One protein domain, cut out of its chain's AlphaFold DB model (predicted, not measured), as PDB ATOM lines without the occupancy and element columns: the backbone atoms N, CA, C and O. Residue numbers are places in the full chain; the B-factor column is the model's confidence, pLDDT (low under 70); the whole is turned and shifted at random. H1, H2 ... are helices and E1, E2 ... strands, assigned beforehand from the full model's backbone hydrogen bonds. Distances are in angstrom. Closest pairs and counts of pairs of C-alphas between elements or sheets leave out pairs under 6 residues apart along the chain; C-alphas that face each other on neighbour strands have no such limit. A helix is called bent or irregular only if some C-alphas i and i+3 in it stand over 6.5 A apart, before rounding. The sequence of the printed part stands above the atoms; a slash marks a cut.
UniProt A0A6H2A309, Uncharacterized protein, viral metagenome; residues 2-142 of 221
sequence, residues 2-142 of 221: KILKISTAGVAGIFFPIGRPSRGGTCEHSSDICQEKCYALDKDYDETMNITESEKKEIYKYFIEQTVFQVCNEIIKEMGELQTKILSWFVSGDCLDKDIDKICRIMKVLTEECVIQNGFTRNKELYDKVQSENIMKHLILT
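Overview. This is residues 2 to 142 of the 221 residues of an uncharacterized protein of viral metagenome (UniProt A0A6H2A309). A twisted parallel sheet of four strands forms a wall, and four helices make a layer along it: H5 lies over its edge strand E4, while H2, H3 and H4 only graze the sheet with parts of their length. H4 sits in the middle of this helical layer, touching the other three helices, while small H1 lies away from them between two long links, beyond the ends of the strands. The printed part has 141 residues, with four named strands and five named helices in the order E1 H1 H2 H3 E2 H4 E3 H5 E4. The sheet runs E1 E2 E3 E4, and the class is mixed, helices and strands. The whole is compact, with a radius of gyration of the C-alphas of 14.0 A, and rounded, spanning 38 by 32 by 26 A.

Along the chain. Begin with the sheet: find C-alpha 12 at (23.075, 12.266, 5.501), where E1, residues 12 to 15, begins. E2, residues 86 to 92, is 16.0 A long, and E3, residues 116 to 121, is 16.7 A. E4, residues 139 to 142, ends at C-alpha 142, (35.633, 18.867, 20.200). Among the helices, H1 is residues 32 to 36; H2, residues 53 to 65, is 18.1 A long; H3, residues 68 to 81, is 20.1 A. H4, residues 97 to 112, begins at C-alpha 97, (46.300, 14.618, 9.255), and is 23.7 A long; it is irregular, with C-alphas 98 and 101 7.6 A apart. H5 is residues 124 to 132, 11.9 A.

Arrangement. Look first at the parallel neighbours E1 and E2, at 22 degrees, where N 14 and O 88 are 2.9 A apart, within hydrogen-bond range. Between E2 and E3 find N 89 and O 118 at 2.8 A, and between E3 and E4 N 140 and O 119 at 2.8 A. E2, H4, E3 and E3, H5, E4 are strand-helix-strand units, two parallel strands joined through a helix, each with a right-handed crossover; E1, H1 H2 H3, E2 is another unit. H5 is on the sheet over E4, at a height of 9.1 A; H2, H3 and H4 only graze the sheet. H4 is the hub: it touches H3 at a steep tilt of 56 degrees, C-alphas 68 and 106 being closest at 5.6 A. It touches H5 at a shallow tilt of 31 degrees, the same way, with C-alphas 100 and 126 closest at 5.7 A. H2 and H4 only just touch, with 3 pairs of C-alphas within 8 A, the closest Ile 64 and Asp 99 at 7.1 A. H1 is not on the sheet and touches no helix. Every O i to N i+4 pair is within hydrogen-bond range in H1, H2, H3 and H5, and 10 of 12 are in H4.

Size, cuts and confidence. The farthest C-alphas, those of Asp 44 and Glu 133, are 37.8 A apart. The printed part has no cut. The links E1 to H1 and H1 to H2 are long, 16 residues each. The mean pLDDT of the printed part is 89.4; residues 8 to 9 and 42 to 50 are under 70.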
ATOM      1  N   LYS A   2      27.461   2.754  -1.451       91.25
ATOM      2  CA  LYS A   2      26.849   3.853  -0.697       91.25
ATOM      3  C   LYS A   2      27.899   4.496   0.199       91.25
ATOM      4  O   LYS A   2      28.523   3.776   0.973       91.25
ATOM      5  N   ILE A   3      28.108   5.800   0.066       94.56
ATOM      6  CA  ILE A   3      29.069   6.558   0.880       94.56
ATOM      7  C   ILE A   3      28.401   7.373   1.987       94.56
ATOM      8  O   ILE A   3      29.096   7.841   2.888       94.56
ATOM      9  N   LEU A   4      27.072   7.506   1.943       93.75
ATOM     10  CA  LEU A   4      26.254   8.157   2.964       93.75
ATOM     11  C   LEU A   4      25.258   7.172   3.592       93.75
ATOM     12  O   LEU A   4      24.764   6.237   2.953       93.75
ATOM     13  N   LYS A   5      24.903   7.429   4.852       88.44
ATOM     14  CA  LYS A   5      23.787   6.778   5.564       88.44
ATOM     15  C   LYS A   5      23.000   7.820   6.362       88.44
ATOM     16  O   LYS A   5      23.548   8.863   6.696       88.44
ATOM     17  N   ILE A   6      21.737   7.560   6.701       83.12
ATOM     18  CA  ILE A   6      20.917   8.498   7.495       83.12
ATOM     19  C   ILE A   6      21.288   8.438   8.974       83.12
ATOM     20  O   ILE A   6      20.767   7.610   9.694       83.12
ATOM     21  N   SER A   7      22.157   9.324   9.447       73.94
ATOM     22  CA  SER A   7      22.510   9.413  10.873       73.94
ATOM     23  C   SER A   7      21.291   9.431  11.808       73.94
ATOM     24  O   SER A   7      20.185   9.789  11.405       73.94
ATOM     25  N   THR A   8      21.514   9.149  13.095       63.16
ATOM     26  CA  THR A   8      20.514   9.293  14.178       63.16
ATOM     27  C   THR A   8      19.838  10.672  14.203       63.16
ATOM     28  O   THR A   8      18.744  10.845  14.734       63.16
ATOM     29  N   ALA A   9      20.475  11.660  13.575       61.44
ATOM     30  CA  ALA A   9      19.982  13.004  13.341       61.44
ATOM     31  C   ALA A   9      18.949  13.148  12.202       61.44
ATOM     32  O   ALA A   9      18.445  14.250  11.995       61.44
ATOM     33  N   GLY A  10      18.648  12.091  11.442       71.19
ATOM     34  CA  GLY A  10      17.794  12.156  10.250       71.19
ATOM     35  C   GLY A  10      18.458  12.837   9.045       71.19
ATOM     36  O   GLY A  10      17.771  13.241   8.108       71.19
ATOM     37  N   VAL A  11      19.785  13.002   9.063       82.69
ATOM     38  CA  VAL A  11      20.558  13.676   8.003       82.69
ATOM     39  C   VAL A  11      21.562  12.730   7.355       82.69
ATOM     40  O   VAL A  11      21.941  11.727   7.966       82.69
ATOM     41  N   ALA A  12      22.023  13.048   6.143       90.56
ATOM     42  CA  ALA A  12      23.075  12.266   5.501       90.56
ATOM     43  C   ALA A  12      24.361  12.366   6.322       90.56
ATOM     44  O   ALA A  12      24.848  13.457   6.581       90.56
ATOM     45  N   GLY A  13      24.900  11.231   6.739       92.06
ATOM     46  CA  GLY A  13      26.089  11.127   7.565       92.06
ATOM     47  C   GLY A  13      27.236  10.448   6.833       92.06
ATOM     48  O   GLY A  13      27.018   9.491   6.084       92.06
ATOM     49  N   ILE A  14      28.448  10.925   7.098       94.88
ATOM     50  CA  ILE A  14      29.702  10.291   6.688       94.88
ATOM     51  C   ILE A  14      30.262   9.507   7.880       94.88
ATOM     52  O   ILE A  14      30.415  10.048   8.977       94.88
ATOM     53  N   PHE A  15      30.567   8.229   7.645       93.50
ATOM     54  CA  PHE A  15      31.009   7.275   8.662       93.50
ATOM     55  C   PHE A  15      32.410   6.778   8.325       93.50
ATOM     56  O   PHE A  15      32.590   5.977   7.407       93.50
ATOM     57  N   PHE A  16      33.401   7.261   9.069       95.31
ATOM     58  CA  PHE A  16      34.790   6.843   8.934       95.31
ATOM     59  C   PHE A  16      35.195   5.865  10.049       95.31
ATOM     60  O   PHE A  16      34.522   5.784  11.079       95.31
ATOM     61  N   PRO A  17      36.268   5.074   9.852       94.38
ATOM     62  CA  PRO A  17      36.699   4.057  10.808       94.38
ATOM     63  C   PRO A  17      36.960   4.625  12.202       94.38
ATOM     64  O   PRO A  17      37.681   5.617  12.352       94.38
ATOM     65  N   ILE A  18      36.423   3.969  13.227       90.62
ATOM     66  CA  ILE A  18      36.550   4.437  14.608       90.62
ATOM     67  C   ILE A  18      37.916   4.040  15.173       90.62
ATOM     68  O   ILE A  18      38.418   2.938  14.959       90.62
ATOM     69  N   GLY A  19      38.502   4.945  15.948       89.88
ATOM     70  CA  GLY A  19      39.678   4.680  16.768       89.88
ATOM     71  C   GLY A  19      40.985   5.172  16.171       89.88
ATOM     72  O   GLY A  19      41.011   5.792  15.114       89.88
ATOM     73  N   ARG A  20      42.092   4.953  16.883       92.25
ATOM     74  CA  ARG A  20      43.403   5.468  16.461       92.25
ATOM     75  C   ARG A  20      43.925   4.773  15.188       92.25
ATOM     76  O   ARG A  20      43.630   3.590  14.980       92.25
ATOM     77  N   PRO A  21      44.791   5.437  14.396       93.69
ATOM     78  CA  PRO A  21      45.386   4.862  13.183       93.69
ATOM     79  C   PRO A  21      46.112   3.533  13.422       93.69
ATOM     80  O   PRO A  21      46.006   2.606  12.622       93.69
ATOM     81  N   SER A  22      46.773   3.386  14.576       90.81
ATOM     82  CA  SER A  22      47.455   2.149  14.987       90.81
ATOM     83  C   SER A  22      46.525   0.940  15.152       90.81
ATOM     84  O   SER A  22      46.994  -0.196  15.159       90.81
ATOM     85  N   ARG A  23      45.212   1.168  15.269       87.56
ATOM     86  CA  ARG A  23      44.166   0.136  15.354       87.56
ATOM     87  C   ARG A  23      43.321   0.054  14.076       87.56
ATOM     88  O   ARG A  23      42.315  -0.648  14.047       87.56
ATOM     89  N   GLY A  24      43.734   0.747  13.012       88.44
ATOM     90  CA  GLY A  24      43.022   0.799  11.736       88.44
ATOM     91  C   GLY A  24      41.828   1.757  11.712       88.44
ATOM     92  O   GLY A  24      40.973   1.601  10.839       88.44
ATOM     93  N   GLY A  25      41.762   2.695  12.662       93.38
ATOM     94  CA  GLY A  25      40.778   3.776  12.709       93.38
ATOM     95  C   GLY A  25      41.303   5.100  12.131       93.38
ATOM     96  O   GLY A  25      42.410   5.158  11.596       93.38
ATOM     97  N   THR A  26      40.513   6.170  12.247       95.81
ATOM     98  CA  THR A  26      40.833   7.518  11.725       95.81
ATOM     99  C   THR A  26      40.846   8.631  12.779       95.81
ATOM    100  O   THR A  26      41.155   9.775  12.471       95.81
ATOM    101  N   CYS A  27      40.569   8.315  14.045       92.88
ATOM    102  CA  CYS A  27      40.538   9.265  15.157       92.88
ATOM    103  C   CYS A  27      41.949   9.530  15.717       92.88
ATOM    104  O   CYS A  27      42.247   9.162  16.858       92.88
ATOM    105  N   GLU A  28      42.829  10.134  14.918       94.19
ATOM    106  CA  GLU A  28      44.231  10.422  15.274       94.19
ATOM    107  C   GLU A  28      44.360  11.229  16.575       94.19
ATOM    108  O   GLU A  28      45.150  10.877  17.448       94.19
ATOM    109  N   HIS A  29      43.466  12.200  16.766       91.81
ATOM    110  CA  HIS A  29      43.447  13.113  17.916       91.81
ATOM    111  C   HIS A  29      42.521  12.668  19.057       91.81
ATOM    112  O   HIS A  29      42.135  13.468  19.904       91.81
ATOM    113  N   SER A  30      42.115  11.395  19.085       89.31
ATOM    114  CA  SER A  30      41.292  10.878  20.185       89.31
ATOM    115  C   SER A  30      42.120  10.560  21.429       89.31
ATOM    116  O   SER A  30      43.148   9.872  21.360       89.31
ATOM    117  N   SER A  31      41.648  11.005  22.593       87.50
ATOM    118  CA  SER A  31      42.223  10.602  23.878       87.50
ATOM    119  C   SER A  31      41.834   9.172  24.259       87.50
ATOM    120  O   SER A  31      40.976   8.550  23.631       87.50
ATOM    121  N   ASP A  32      42.424   8.670  25.342       87.44
ATOM    122  CA  ASP A  32      42.045   7.375  25.899       87.44
ATOM    123  C   ASP A  32      40.601   7.380  26.440       87.44
ATOM    124  O   ASP A  32      39.845   6.467  26.116       87.44
ATOM    125  N   ILE A  33      40.160   8.434  27.146       86.88
ATOM    126  CA  ILE A  33      38.781   8.508  27.669       86.88
ATOM    127  C   ILE A  33      37.747   8.555  26.541       86.88
ATOM    128  O   ILE A  33      36.712   7.896  26.623       86.88
ATOM    129  N   CYS A  34      38.040   9.256  25.442       86.19
ATOM    130  CA  CYS A  34      37.178   9.249  24.265       86.19
ATOM    131  C   CYS A  34      37.030   7.854  23.674       86.19
ATOM    132  O   CYS A  34      35.949   7.513  23.207       86.19
ATOM    133  N   GLN A  35      38.114   7.079  23.642       85.44
ATOM    134  CA  GLN A  35      38.095   5.718  23.118       85.44
ATOM    135  C   GLN A  35      37.324   4.778  24.048       85.44
ATOM    136  O   GLN A  35      36.516   3.987  23.570       85.44
ATOM    137  N   GLU A  36      37.524   4.894  25.362       86.25
ATOM    138  CA  GLU A  36      36.824   4.093  26.375       86.25
ATOM    139  C   GLU A  36      35.320   4.373  26.419       86.25
ATOM    140  O   GLU A  36      34.521   3.456  26.593       86.25
ATOM    141  N   LYS A  37      34.930   5.639  26.250       83.56
ATOM    142  CA  LYS A  37      33.542   6.117  26.325       83.56
ATOM    143  C   LYS A  37      32.930   6.360  24.944       83.56
ATOM    144  O   LYS A  37      31.939   7.079  24.823       83.56
ATOM    145  N   CYS A  38      33.532   5.817  23.885       81.31
ATOM    146  CA  CYS A  38      33.052   6.025  22.526       81.31
ATOM    147  C   CYS A  38      31.707   5.319  22.338       81.31
ATOM    148  O   CYS A  38      31.661   4.110  22.120       81.31
ATOM    149  N   TYR A  39      30.617   6.084  22.357       73.25
ATOM    150  CA  TYR A  39      29.276   5.555  22.111       73.25
ATOM    151  C   TYR A  39      29.160   4.882  20.736       73.25
ATOM    152  O   TYR A  39      28.360   3.981  20.565       73.25
ATOM    153  N   ALA A  40      29.974   5.271  19.747       72.56
ATOM    154  CA  ALA A  40      29.917   4.691  18.406       72.56
ATOM    155  C   ALA A  40      30.489   3.257  18.352       72.56
ATOM    156  O   ALA A  40      30.410   2.602  17.316       72.56
ATOM    157  N   LEU A  41      31.084   2.784  19.456       71.88
ATOM    158  CA  LEU A  41      31.440   1.380  19.684       71.88
ATOM    159  C   LEU A  41      30.354   0.614  20.457       71.88
ATOM    160  O   LEU A  41      30.443  -0.612  20.561       71.88
ATOM    161  N   ASP A  42      29.363   1.311  21.017       65.94
ATOM    162  CA  ASP A  42      28.230   0.694  21.695       65.94
ATOM    163  C   ASP A  42      27.285   0.087  20.652       65.94
ATOM    164  O   ASP A  42      26.864   0.745  19.699       65.94
ATOM    165  N   LYS A  43      26.965  -1.196  20.826       56.22
ATOM    166  CA  LYS A  43      26.131  -1.951  19.884       56.22
ATOM    167  C   LYS A  43      24.699  -1.422  19.842       56.22
ATOM    168  O   LYS A  43      24.064  -1.532  18.798       56.22
ATOM    169  N   ASP A  44      24.246  -0.809  20.933       52.25
ATOM    170  CA  ASP A  44      22.891  -0.271  21.058       52.25
ATOM    171  C   ASP A  44      22.792   1.165  20.505       52.25
ATOM    172  O   ASP A  44      21.708   1.637  20.165       52.25
ATOM    173  N   TYR A  45      23.926   1.861  20.340       51.31
ATOM    174  CA  TYR A  45      23.968   3.178  19.694       51.31
ATOM    175  C   TYR A  45      23.657   3.088  18.193       51.31
ATOM    176  O   TYR A  45      23.056   3.998  17.617       51.31
ATOM    177  N   ASP A  46      24.050   1.976  17.566       48.69
ATOM    178  CA  ASP A  46      24.027   1.782  16.113       48.69
ATOM    179  C   ASP A  46      22.834   0.939  15.617       48.69
ATOM    180  O   ASP A  46      22.733   0.672  14.419       48.69
ATOM    181  N   GLU A  47      21.872   0.554  16.475       41.91
ATOM    182  CA  GLU A  47      20.667  -0.193  16.042       41.91
ATOM    183  C   GLU A  47      19.842   0.568  14.987       41.91
ATOM    184  O   GLU A  47      19.142  -0.034  14.170       41.91
ATOM    185  N   THR A  48      19.962   1.897  14.948       49.62
ATOM    186  CA  THR A  48      19.326   2.731  13.917       49.62
ATOM    187  C   THR A  48      20.145   2.832  12.626       49.62
ATOM    188  O   THR A  48      19.603   3.253  11.604       49.62
ATOM    189  N   MET A  49      21.422   2.428  12.638       59.28
ATOM    190  CA  MET A  49      22.425   2.777  11.631       59.28
ATOM    191  C   MET A  49      23.481   1.690  11.374       59.28
ATOM    192  O   MET A  49      24.634   2.014  11.152       59.28
ATOM    193  N   ASN A  50      23.080   0.412  11.312       64.81
ATOM    194  CA  ASN A  50      23.919  -0.765  10.994       64.81
ATOM    195  C   ASN A  50      24.987  -0.534   9.889       64.81
ATOM    196  O   ASN A  50      24.772  -0.900   8.728       64.81
ATOM    197  N   ILE A  51      26.153   0.027  10.232       81.88
ATOM    198  CA  ILE A  51      27.275   0.241   9.313       81.88
ATOM    199  C   ILE A  51      28.518  -0.443   9.881       81.88
ATOM    200  O   ILE A  51      29.012  -0.147  10.968       81.88
ATOM    201  N   THR A  52      29.029  -1.428   9.149       86.69
ATOM    202  CA  THR A  52      30.138  -2.244   9.658       86.69
ATOM    203  C   THR A  52      31.462  -1.483   9.597       86.69
ATOM    204  O   THR A  52      31.665  -0.644   8.721       86.69
ATOM    205  N   GLU A  53      32.431  -1.830  10.450       86.94
ATOM    206  CA  GLU A  53      33.791  -1.267  10.353       86.94
ATOM    207  C   GLU A  53      34.449  -1.520   8.983       86.94
ATOM    208  O   GLU A  53      35.261  -0.716   8.527       86.94
ATOM    209  N   SER A  54      34.097  -2.614   8.293       90.81
ATOM    210  CA  SER A  54      34.562  -2.865   6.922       90.81
ATOM    211  C   SER A  54      34.003  -1.832   5.946       90.81
ATOM    212  O   SER A  54      34.749  -1.272   5.148       90.81
ATOM    213  N   GLU A  55      32.709  -1.533   6.047       92.12
ATOM    214  CA  GLU A  55      32.047  -0.530   5.211       92.12
ATOM    215  C   GLU A  55      32.598   0.875   5.493       92.12
ATOM    216  O   GLU A  55      32.941   1.590   4.556       92.12
ATOM    217  N   LYS A  56      32.823   1.242   6.763       92.75
ATOM    218  CA  LYS A  56      33.488   2.513   7.125       92.75
ATOM    219  C   LYS A  56      34.866   2.645   6.467       92.75
ATOM    220  O   LYS A  56      35.221   3.713   5.967       92.75
ATOM    221  N   LYS A  57      35.650   1.559   6.424       94.62
ATOM    222  CA  LYS A  57      36.965   1.536   5.755       94.62
ATOM    223  C   LYS A  57      36.849   1.713   4.247       94.62
ATOM    224  O   LYS A  57      37.663   2.430   3.668       94.62
ATOM    225  N   GLU A  58      35.859   1.093   3.616       96.38
ATOM    226  CA  GLU A  58      35.587   1.272   2.186       96.38
ATOM    227  C   GLU A  58      35.166   2.710   1.867       96.38
ATOM    228  O   GLU A  58      35.681   3.295   0.912       96.38
ATOM    229  N   ILE A  59      34.311   3.312   2.698       97.06
ATOM    230  CA  ILE A  59      33.907   4.720   2.584       97.06
ATOM    231  C   ILE A  59      35.130   5.630   2.702       97.06
ATOM    232  O   ILE A  59      35.377   6.435   1.805       97.06
ATOM    233  N   TYR A  60      35.949   5.472   3.745       97.75
ATOM    234  CA  TYR A  60      37.166   6.275   3.901       97.75
ATOM    235  C   TYR A  60      38.106   6.121   2.703       97.75
ATOM    236  O   TYR A  60      38.554   7.107   2.119       97.75
ATOM    237  N   LYS A  61      38.347   4.879   2.268       97.62
ATOM    238  CA  LYS A  61      39.164   4.581   1.089       97.62
ATOM    239  C   LYS A  61      38.632   5.288  -0.158       97.62
ATOM    240  O   LYS A  61      39.415   5.876  -0.894       97.62
ATOM    241  N   TYR A  62      37.318   5.296  -0.373       98.38
ATOM    242  CA  TYR A  62      36.705   6.010  -1.492       98.38
ATOM    243  C   TYR A  62      36.992   7.515  -1.438       98.38
ATOM    244  O   TYR A  62      37.423   8.081  -2.443       98.38
ATOM    245  N   PHE A  63      36.847   8.151  -0.272       98.44
ATOM    246  CA  PHE A  63      37.184   9.569  -0.100       98.44
ATOM    247  C   PHE A  63      38.659   9.850  -0.415       98.44
ATOM    248  O   PHE A  63      38.972  10.849  -1.065       98.44
ATOM    249  N   ILE A  64      39.575   8.969  -0.002       97.69
ATOM    250  CA  ILE A  64      41.020   9.189  -0.163       97.69
ATOM    251  C   ILE A  64      41.549   8.773  -1.541       97.69
ATOM    252  O   ILE A  64      42.493   9.392  -2.029       97.69
ATOM    253  N   GLU A  65      40.912   7.849  -2.254       97.75
ATOM    254  CA  GLU A  65      41.376   7.398  -3.575       97.75
ATOM    255  C   GLU A  65      40.701   8.119  -4.747       97.75
ATOM    256  O   GLU A  65      41.350   8.369  -5.762       97.75
ATOM    257  N   GLN A  66      39.427   8.502  -4.629       98.38
ATOM    258  CA  GLN A  66      38.699   9.144  -5.730       98.38
ATOM    259  C   GLN A  66      39.022  10.632  -5.852       98.38
ATOM    260  O   GLN A  66      39.452  11.277  -4.899       98.38
ATOM    261  N   THR A  67      38.823  11.225  -7.025       98.50
ATOM    262  CA  THR A  67      39.013  12.677  -7.178       98.50
ATOM    263  C   THR A  67      37.988  13.457  -6.348       98.50
ATOM    264  O   THR A  67      36.881  12.977  -6.112       98.50
ATOM    265  N   VAL A  68      38.328  14.691  -5.950       98.62
ATOM    266  CA  VAL A  68      37.407  15.586  -5.216       98.62
ATOM    267  C   VAL A  68      36.055  15.688  -5.932       98.62
ATOM    268  O   VAL A  68      35.018  15.510  -5.309       98.62
ATOM    269  N   PHE A  69      36.073  15.873  -7.255       98.06
ATOM    270  CA  PHE A  69      34.865  15.972  -8.073       98.06
ATOM    271  C   PHE A  69      33.991  14.710  -8.016       98.06
ATOM    272  O   PHE A  69      32.776  14.810  -7.871       98.06
ATOM    273  N   GLN A  70      34.595  13.520  -8.096       98.44
ATOM    274  CA  GLN A  70      33.850  12.259  -7.993       98.44
ATOM    275  C   GLN A  70      33.195  12.106  -6.619       98.44
ATOM    276  O   GLN A  70      32.022  11.750  -6.551       98.44
ATOM    277  N   VAL A  71      33.927  12.426  -5.545       98.69
ATOM    278  CA  VAL A  71      33.389  12.361  -4.181       98.69
ATOM    279  C   VAL A  71      32.221  13.333  -4.013       98.69
ATOM    280  O   VAL A  71      31.157  12.921  -3.561       98.69
ATOM    281  N   CYS A  72      32.373  14.592  -4.430       98.50
ATOM    282  CA  CYS A  72      31.306  15.592  -4.335       98.50
ATOM    283  C   CYS A  72      30.051  15.185  -5.121       98.50
ATOM    284  O   CYS A  72      28.947  15.283  -4.588       98.50
ATOM    285  N   ASN A  73      30.205  14.678  -6.349       98.12
ATOM    286  CA  ASN A  73      29.067  14.233  -7.157       98.12
ATOM    287  C   ASN A  73      28.317  13.066  -6.513       98.12
ATOM    288  O   ASN A  73      27.087  13.063  -6.513       98.12
ATOM    289  N   GLU A  74      29.037  12.083  -5.969       98.50
ATOM    290  CA  GLU A  74      28.391  10.946  -5.311       98.50
ATOM    291  C   GLU A  74      27.696  11.389  -4.015       98.50
ATOM    292  O   GLU A  74      26.572  10.960  -3.765       98.50
ATOM    293  N   ILE A  75      28.286  12.322  -3.252       98.31
ATOM    294  CA  ILE A  75      27.639  12.924  -2.074       98.31
ATOM    295  C   ILE A  75      26.319  13.594  -2.470       98.31
ATOM    296  O   ILE A  75      25.278  13.269  -1.906       98.31
ATOM    297  N   ILE A  76      26.334  14.500  -3.452       97.38
ATOM    298  CA  ILE A  76      25.140  15.254  -3.871       97.38
ATOM    299  C   ILE A  76      24.049  14.305  -4.382       97.38
ATOM    300  O   ILE A  76      22.878  14.437  -4.015       97.38
ATOM    301  N   LYS A  77      24.434  13.314  -5.190       97.38
ATOM    302  CA  LYS A  77      23.525  12.281  -5.694       97.38
ATOM    303  C   LYS A  77      22.884  11.497  -4.550       97.38
ATOM    304  O   LYS A  77      21.658  11.390  -4.499       97.38
ATOM    305  N   GLU A  78      23.680  10.966  -3.624       97.06
ATOM    306  CA  GLU A  78      23.158  10.179  -2.506       97.06
ATOM    307  C   GLU A  78      22.308  11.018  -1.548       97.06
ATOM    308  O   GLU A  78      21.281  10.529  -1.085       97.06
ATOM    309  N   MET A  79      22.654  12.287  -1.301       94.56
ATOM    310  CA  MET A  79      21.801  13.208  -0.536       94.56
ATOM    311  C   MET A  79      20.429  13.405  -1.194       94.56
ATOM    312  O   MET A  79      19.416  13.425  -0.493       94.56
ATOM    313  N   GLY A  80      20.383  13.500  -2.528       93.56
ATOM    314  CA  GLY A  80      19.137  13.571  -3.295       93.56
ATOM    315  C   GLY A  80      18.282  12.308  -3.158       93.56
ATOM    316  O   GLY A  80      17.077  12.401  -2.926       93.56
ATOM    317  N   GLU A  81      18.902  11.129  -3.228       93.56
ATOM    318  CA  GLU A  81      18.224   9.841  -3.013       93.56
ATOM    319  C   GLU A  81      17.708   9.687  -1.571       93.56
ATOM    320  O   GLU A  81      16.628   9.141  -1.352       93.56
ATOM    321  N   LEU A  82      18.458  10.205  -0.597       89.06
ATOM    322  CA  LEU A  82      18.109  10.227   0.825       89.06
ATOM    323  C   LEU A  82      17.126  11.348   1.206       89.06
ATOM    324  O   LEU A  82      16.695  11.410   2.355       89.06
ATOM    325  N   GLN A  83      16.775  12.231   0.265       88.19
ATOM    326  CA  GLN A  83      15.873  13.373   0.465       88.19
ATOM    327  C   GLN A  83      16.271  14.285   1.638       88.19
ATOM    328  O   GLN A  83      15.422  14.838   2.339       88.19
ATOM    329  N   THR A  84      17.574  14.477   1.842       84.56
ATOM    330  CA  THR A  84      18.111  15.305   2.927       84.56
ATOM    331  C   THR A  84      18.891  16.497   2.392       84.56
ATOM    332  O   THR A  84      19.470  16.460   1.309       84.56
ATOM    333  N   LYS A  85      18.884  17.587   3.161       83.00
ATOM    334  CA  LYS A  85      19.543  18.854   2.806       83.00
ATOM    335  C   LYS A  85      20.838  19.091   3.574       83.00
ATOM    336  O   LYS A  85      21.548  20.039   3.258       83.00
ATOM    337  N   ILE A  86      21.111  18.266   4.583       87.50
ATOM    338  CA  ILE A  86      22.237  18.440   5.497       87.50
ATOM    339  C   ILE A  86      23.158  17.237   5.378       87.50
ATOM    340  O   ILE A  86      22.705  16.092   5.421       87.50
ATOM    341  N   LEU A  87      24.445  17.529   5.253       93.69
ATOM    342  CA  LEU A  87      25.527  16.569   5.349       93.69
ATOM    343  C   LEU A  87      26.218  16.714   6.707       93.69
ATOM    344  O   LEU A  87      26.725  17.788   7.032       93.69
ATOM    345  N   SER A  88      26.262  15.624   7.463       92.31
ATOM    346  CA  SER A  88      26.965  15.511   8.733       92.31
ATOM    347  C   SER A  88      28.299  14.810   8.548       92.31
ATOM    348  O   SER A  88      28.377  13.624   8.210       92.31
ATOM    349  N   TRP A  89      29.359  15.578   8.759       95.19
ATOM    350  CA  TRP A  89      30.731  15.115   8.771       95.19
ATOM    351  C   TRP A  89      31.050  14.410  10.082       95.19
ATOM    352  O   TRP A  89      30.691  14.885  11.160       95.19
ATOM    353  N   PHE A  90      31.788  13.305   9.960       93.19
ATOM    354  CA  PHE A  90      32.357  12.567  11.087       93.19
ATOM    355  C   PHE A  90      31.301  12.096  12.095       93.19
ATOM    356  O   PHE A  90      31.467  12.224  13.307       93.19
ATOM    357  N   VAL A  91      30.204  11.507  11.601       88.50
ATOM    358  CA  VAL A  91      29.214  10.859  12.484       88.50
ATOM    359  C   VAL A  91      29.867   9.720  13.273       88.50
ATOM    360  O   VAL A  91      29.536   9.472  14.429       88.50
ATOM    361  N   SER A  92      30.841   9.063  12.647       89.19
ATOM    362  CA  SER A  92      31.854   8.254  13.319       89.19
ATOM    363  C   SER A  92      33.207   8.472  12.646       89.19
ATOM    364  O   SER A  92      33.266   8.905  11.489       89.19
ATOM    365  N   GLY A  93      34.282   8.165  13.371       92.56
ATOM    366  CA  GLY A  93      35.636   8.423  12.894       92.56
ATOM    367  C   GLY A  93      35.984   9.915  12.879       92.56
ATOM    368  O   GLY A  93      35.296  10.735  13.479       92.56
ATOM    369  N   ASP A  94      37.084  10.247  12.213       94.94
ATOM    370  CA  ASP A  94      37.514  11.613  11.878       94.94
ATOM    371  C   ASP A  94      38.342  11.526  10.577       94.94
ATOM    372  O   ASP A  94      38.306  10.499   9.898       94.94
ATOM    373  N   CYS A  95      39.104  12.548  10.198       95.12
ATOM    374  CA  CYS A  95      40.132  12.410   9.159       95.12
ATOM    375  C   CYS A  95      41.552  12.359   9.738       95.12
ATOM    376  O   CYS A  95      41.837  12.934  10.791       95.12
ATOM    377  N   LEU A  96      42.439  11.667   9.017       97.19
ATOM    378  CA  LEU A  96      43.874  11.647   9.306       97.19
ATOM    379  C   LEU A  96      44.528  12.957   8.868       97.19
ATOM    380  O   LEU A  96      44.120  13.539   7.859       97.19
ATOM    381  N   ASP A  97      45.612  13.347   9.535       97.00
ATOM    382  CA  ASP A  97      46.300  14.618   9.255       97.00
ATOM    383  C   ASP A  97      46.767  14.722   7.800       97.00
ATOM    384  O   ASP A  97      46.569  15.728   7.119       97.00
ATOM    385  N   LYS A  98      47.278  13.614   7.255       97.50
ATOM    386  CA  LYS A  98      47.719  13.528   5.852       97.50
ATOM    387  C   LYS A  98      46.604  13.781   4.821       97.50
ATOM    388  O   LYS A  98      46.906  14.022   3.655       97.50
ATOM    389  N   ASP A  99      45.340  13.655   5.225       98.12
ATOM    390  CA  ASP A  99      44.171  13.683   4.345       98.12
ATOM    391  C   ASP A  99      43.365  14.997   4.474       98.12
ATOM    392  O   ASP A  99      42.448  15.235   3.677       98.12
ATOM    393  N   ILE A 100      43.742  15.888   5.406       98.06
ATOM    394  CA  ILE A 100      43.083  17.178   5.691       98.06
ATOM    395  C   ILE A 100      42.866  18.000   4.420       98.06
ATOM    396  O   ILE A 100      41.745  18.420   4.135       98.06
ATOM    397  N   ASP A 101      43.911  18.195   3.611       98.19
ATOM    398  CA  ASP A 101      43.842  19.019   2.397       98.19
ATOM    399  C   ASP A 101      42.765  18.543   1.427       98.19
ATOM    400  O   ASP A 101      42.063  19.340   0.796       98.19
ATOM    401  N   LYS A 102      42.628  17.225   1.297       98.38
ATOM    402  CA  LYS A 102      41.642  16.630   0.409       98.38
ATOM    403  C   LYS A 102      40.235  16.803   0.962       98.38
ATOM    404  O   LYS A 102      39.345  17.208   0.213       98.38
ATOM    405  N   ILE A 103      40.047  16.537   2.252       98.50
ATOM    406  CA  ILE A 103      38.758  16.694   2.930       98.50
ATOM    407  C   ILE A 103      38.300  18.158   2.903       98.50
ATOM    408  O   ILE A 103      37.168  18.421   2.499       98.50
ATOM    409  N   CYS A 104      39.180  19.122   3.187       98.19
ATOM    410  CA  CYS A 104      38.872  20.552   3.072       98.19
ATOM    411  C   CYS A 104      38.426  20.940   1.659       98.19
ATOM    412  O   CYS A 104      37.455  21.678   1.499       98.19
ATOM    413  N   ARG A 105      39.095  20.432   0.616       98.50
ATOM    414  CA  ARG A 105      38.695  20.699  -0.775       98.50
ATOM    415  C   ARG A 105      37.315  20.134  -1.099       98.50
ATOM    416  O   ARG A 105      36.562  20.796  -1.803       98.50
ATOM    417  N   ILE A 106      36.977  18.951  -0.582       98.69
ATOM    418  CA  ILE A 106      35.633  18.370  -0.725       98.69
ATOM    419  C   ILE A 106      34.600  19.256  -0.021       98.69
ATOM    420  O   ILE A 106      33.624  19.656  -0.650       98.69
ATOM    421  N   MET A 107      34.839  19.621   1.245       98.50
ATOM    422  CA  MET A 107      33.953  20.507   2.012       98.50
ATOM    423  C   MET A 107      33.718  21.840   1.294       98.50
ATOM    424  O   MET A 107      32.587  22.312   1.218       98.50
ATOM    425  N   LYS A 108      34.774  22.426   0.721       98.31
ATOM    426  CA  LYS A 108      34.705  23.688  -0.020       98.31
ATOM    427  C   LYS A 108      33.839  23.592  -1.273       98.31
ATOM    428  O   LYS A 108      32.944  24.411  -1.435       98.31
ATOM    429  N   VAL A 109      34.062  22.577  -2.110       98.19
ATOM    430  CA  VAL A 109      33.246  22.357  -3.316       98.19
ATOM    431  C   VAL A 109      31.780  22.137  -2.937       98.19
ATOM    432  O   VAL A 109      30.894  22.717  -3.548       98.19
ATOM    433  N   LEU A 110      31.502  21.367  -1.882       97.50
ATOM    434  CA  LEU A 110      30.130  21.166  -1.406       97.50
ATOM    435  C   LEU A 110      29.482  22.468  -0.904       97.50
ATOM    436  O   LEU A 110      28.297  22.684  -1.149       97.50
ATOM    437  N   THR A 111      30.240  23.352  -0.246       95.50
ATOM    438  CA  THR A 111      29.751  24.690   0.132       95.50
ATOM    439  C   THR A 111      29.412  25.528  -1.100       95.50
ATOM    440  O   THR A 111      28.376  26.191  -1.113       95.50
ATOM    441  N   GLU A 112      30.257  25.501  -2.134       95.12
ATOM    442  CA  GLU A 112      30.022  26.207  -3.404       95.12
ATOM    443  C   GLU A 112      28.761  25.679  -4.118       95.12
ATOM    444  O   GLU A 112      27.985  26.463  -4.660       95.12
ATOM    445  N   GLU A 113      28.481  24.378  -3.994       94.88
ATOM    446  CA  GLU A 113      27.245  23.715  -4.443       94.88
ATOM    447  C   GLU A 113      26.053  23.897  -3.477       94.88
ATOM    448  O   GLU A 113      25.022  23.233  -3.599       94.88
ATOM    449  N   CYS A 114      26.159  24.812  -2.505       92.38
ATOM    450  CA  CYS A 114      25.108  25.153  -1.540       92.38
ATOM    451  C   CYS A 114      24.637  23.984  -0.648       92.38
ATOM    452  O   CYS A 114      23.527  24.022  -0.106       92.38
ATOM    453  N   VAL A 115      25.469  22.958  -0.451       92.50
ATOM    454  CA  VAL A 115      25.195  21.876   0.502       92.50
ATOM    455  C   VAL A 115      25.349  22.414   1.924       92.50
ATOM    456  O   VAL A 115      26.392  22.959   2.292       92.50
ATOM    457  N   ILE A 116      24.317  22.240   2.754       90.56
ATOM    458  CA  ILE A 116      24.394  22.590   4.176       90.56
ATOM    459  C   ILE A 116      25.212  21.507   4.875       90.56
ATOM    460  O   ILE A 116      24.867  20.330   4.827       90.56
ATOM    461  N   GLN A 117      26.294  21.909   5.533       92.81
ATOM    462  CA  GLN A 117      27.224  20.994   6.189       92.81
ATOM    463  C   GLN A 117      27.273  21.277   7.692       92.81
ATOM    464  O   GLN A 117      27.247  22.439   8.108       92.81
ATOM    465  N   ASN A 118      27.377  20.224   8.499       90.50
ATOM    466  CA  ASN A 118      27.728  20.282   9.918       90.50
ATOM    467  C   ASN A 118      28.678  19.129  10.281       90.50
ATOM    468  O   ASN A 118      28.929  18.252   9.459       90.50
ATOM    469  N   GLY A 119      29.242  19.136  11.484       90.56
ATOM    470  CA  GLY A 119      30.021  18.000  11.974       90.56
ATOM    471  C   GLY A 119      30.811  18.310  13.233       90.56
ATOM    472  O   GLY A 119      30.950  19.469  13.623       90.56
ATOM    473  N   PHE A 120      31.359  17.263  13.839       90.56
ATOM    474  CA  PHE A 120      32.265  17.359  14.979       90.56
ATOM    475  C   PHE A 120      33.619  16.784  14.599       90.56
ATOM    476  O   PHE A 120      33.689  15.695  14.049       90.56
ATOM    477  N   THR A 121      34.700  17.480  14.922       93.94
ATOM    478  CA  THR A 121      36.060  16.972  14.703       93.94
ATOM    479  C   THR A 121      36.895  17.175  15.958       93.94
ATOM    480  O   THR A 121      36.649  18.106  16.725       93.94
ATOM    481  N   ARG A 122      37.873  16.302  16.191       91.94
ATOM    482  CA  ARG A 122      38.968  16.535  17.153       91.94
ATOM    483  C   ARG A 122      40.239  16.995  16.450       91.94
ATOM    484  O   ARG A 122      41.191  17.393  17.113       91.94
ATOM    485  N   ASN A 123      40.259  16.950  15.122       93.81
ATOM    486  CA  ASN A 123      41.376  17.411  14.325       93.81
ATOM    487  C   ASN A 123      41.403  18.950  14.297       93.81
ATOM    488  O   ASN A 123      40.675  19.602  13.542       93.81
ATOM    489  N   LYS A 124      42.240  19.541  15.159       92.06
ATOM    490  CA  LYS A 124      42.384  20.999  15.264       92.06
ATOM    491  C   LYS A 124      42.912  21.618  13.969       92.06
ATOM    492  O   LYS A 124      42.466  22.699  13.602       92.06
ATOM    493  N   GLU A 125      43.818  20.943  13.265       93.62
ATOM    494  CA  GLU A 125      44.378  21.453  12.011       93.62
ATOM    495  C   GLU A 125      43.302  21.543  10.918       93.62
ATOM    496  O   GLU A 125      43.165  22.586  10.271       93.62
ATOM    497  N   LEU A 126      42.461  20.509  10.783       96.12
ATOM    498  CA  LEU A 126      41.280  20.554   9.915       96.12
ATOM    499  C   LEU A 126      40.365  21.725  10.289       96.12
ATOM    500  O   LEU A 126      39.941  22.491   9.420       96.12
ATOM    501  N   TYR A 127      40.048  21.855  11.579       95.00
ATOM    502  CA  TYR A 127      39.163  22.902  12.076       95.00
ATOM    503  C   TYR A 127      39.694  24.300  11.747       95.00
ATOM    504  O   TYR A 127      38.982  25.100  11.139       95.00
ATOM    505  N   ASP A 128      40.951  24.585  12.086       92.12
ATOM    506  CA  ASP A 128      41.583  25.882  11.845       92.12
ATOM    507  C   ASP A 128      41.595  26.227  10.351       92.12
ATOM    508  O   ASP A 128      41.333  27.372   9.964       92.12
ATOM    509  N   LYS A 129      41.841  25.235   9.490       95.19
ATOM    510  CA  LYS A 129      41.792  25.405   8.037       95.19
ATOM    511  C   LYS A 129      40.387  25.752   7.547       95.19
ATOM    512  O   LYS A 129      40.209  26.725   6.819       95.19
ATOM    513  N   VAL A 130      39.372  25.026   8.013       95.12
ATOM    514  CA  VAL A 130      37.963  25.298   7.691       95.12
ATOM    515  C   VAL A 130      37.532  26.697   8.143       95.12
ATOM    516  O   VAL A 130      36.852  27.396   7.385       95.12
ATOM    517  N   GLN A 131      37.949  27.132   9.336       91.31
ATOM    518  CA  GLN A 131      37.618  28.459   9.869       91.31
ATOM    519  C   GLN A 131      38.368  29.593   9.157       91.31
ATOM    520  O   GLN A 131      37.785  30.646   8.888       91.31
ATOM    521  N   SER A 132      39.656  29.410   8.857       91.06
ATOM    522  CA  SER A 132      40.481  30.431   8.195       91.06
ATOM    523  C   SER A 132      40.094  30.644   6.732       91.06
ATOM    524  O   SER A 132      40.065  31.784   6.271       91.06
ATOM    525  N   GLU A 133      39.712  29.577   6.029       93.88
ATOM    526  CA  GLU A 133      39.215  29.640   4.651       93.88
ATOM    527  C   GLU A 133      37.705  29.934   4.557       93.88
ATOM    528  O   GLU A 133      37.171  30.046   3.455       93.88
ATOM    529  N   ASN A 134      37.011  30.086   5.696       90.94
ATOM    530  CA  ASN A 134      35.565  30.323   5.774       90.94
ATOM    531  C   ASN A 134      34.749  29.291   4.961       90.94
ATOM    532  O   ASN A 134      33.785  29.640   4.277       90.94
ATOM    533  N   ILE A 135      35.152  28.015   5.026       94.38
ATOM    534  CA  ILE A 135      34.550  26.918   4.250       94.38
ATOM    535  C   ILE A 135      33.154  26.576   4.778       94.38
ATOM    536  O   ILE A 135      32.212  26.452   4.002       94.38
ATOM    537  N   MET A 136      33.005  26.415   6.094       89.62
ATOM    538  CA  MET A 136      31.715  26.148   6.732       89.62
ATOM    539  C   MET A 136      31.708  26.632   8.182       89.62
ATOM    540  O   MET A 136      32.723  26.587   8.872       89.62
ATOM    541  N   LYS A 137      30.540  27.077   8.656       83.69
ATOM    542  CA  LYS A 137      30.382  27.641  10.007       83.69
ATOM    543  C   LYS A 137      30.052  26.602  11.079       83.69
ATOM    544  O   LYS A 137      30.378  26.819  12.237       83.69
ATOM    545  N   HIS A 138      29.428  25.485  10.699       87.06
ATOM    546  CA  HIS A 138      28.907  24.483  11.637       87.06
ATOM    547  C   HIS A 138      29.820  23.258  11.792       87.06
ATOM    548  O   HIS A 138      29.342  22.159  12.074       87.06
ATOM    549  N   LEU A 139      31.130  23.425  11.574       92.44
ATOM    550  CA  LEU A 139      32.113  22.441  12.018       92.44
ATOM    551  C   LEU A 139      32.475  22.785  13.460       92.44
ATOM    552  O   LEU A 139      32.808  23.934  13.743       92.44
ATOM    553  N   ILE A 140      32.384  21.809  14.355       91.19
ATOM    554  CA  ILE A 140      32.540  22.004  15.793       91.19
ATOM    555  C   ILE A 140      33.813  21.294  16.248       91.19
ATOM    556  O   ILE A 140      33.936  20.075  16.106       91.19
ATOM    557  N   LEU A 141      34.759  22.046  16.817       92.19
ATOM    558  CA  LEU A 141      35.960  21.461  17.412       92.19
ATOM    559  C   LEU A 141      35.617  20.852  18.768       92.19
ATOM    560  O   LEU A 141      35.243  21.565  19.692       92.19
ATOM    561  N   THR A 142      35.776  19.545  18.913       89.75
ATOM    562  CA  THR A 142      35.633  18.867  20.200       89.75
ATOM    563  C   THR A 142      36.955  18.931  20.946       89.75
ATOM    564  O   THR A 142      37.969  18.425  20.472       89.75
TER     565      THR A 142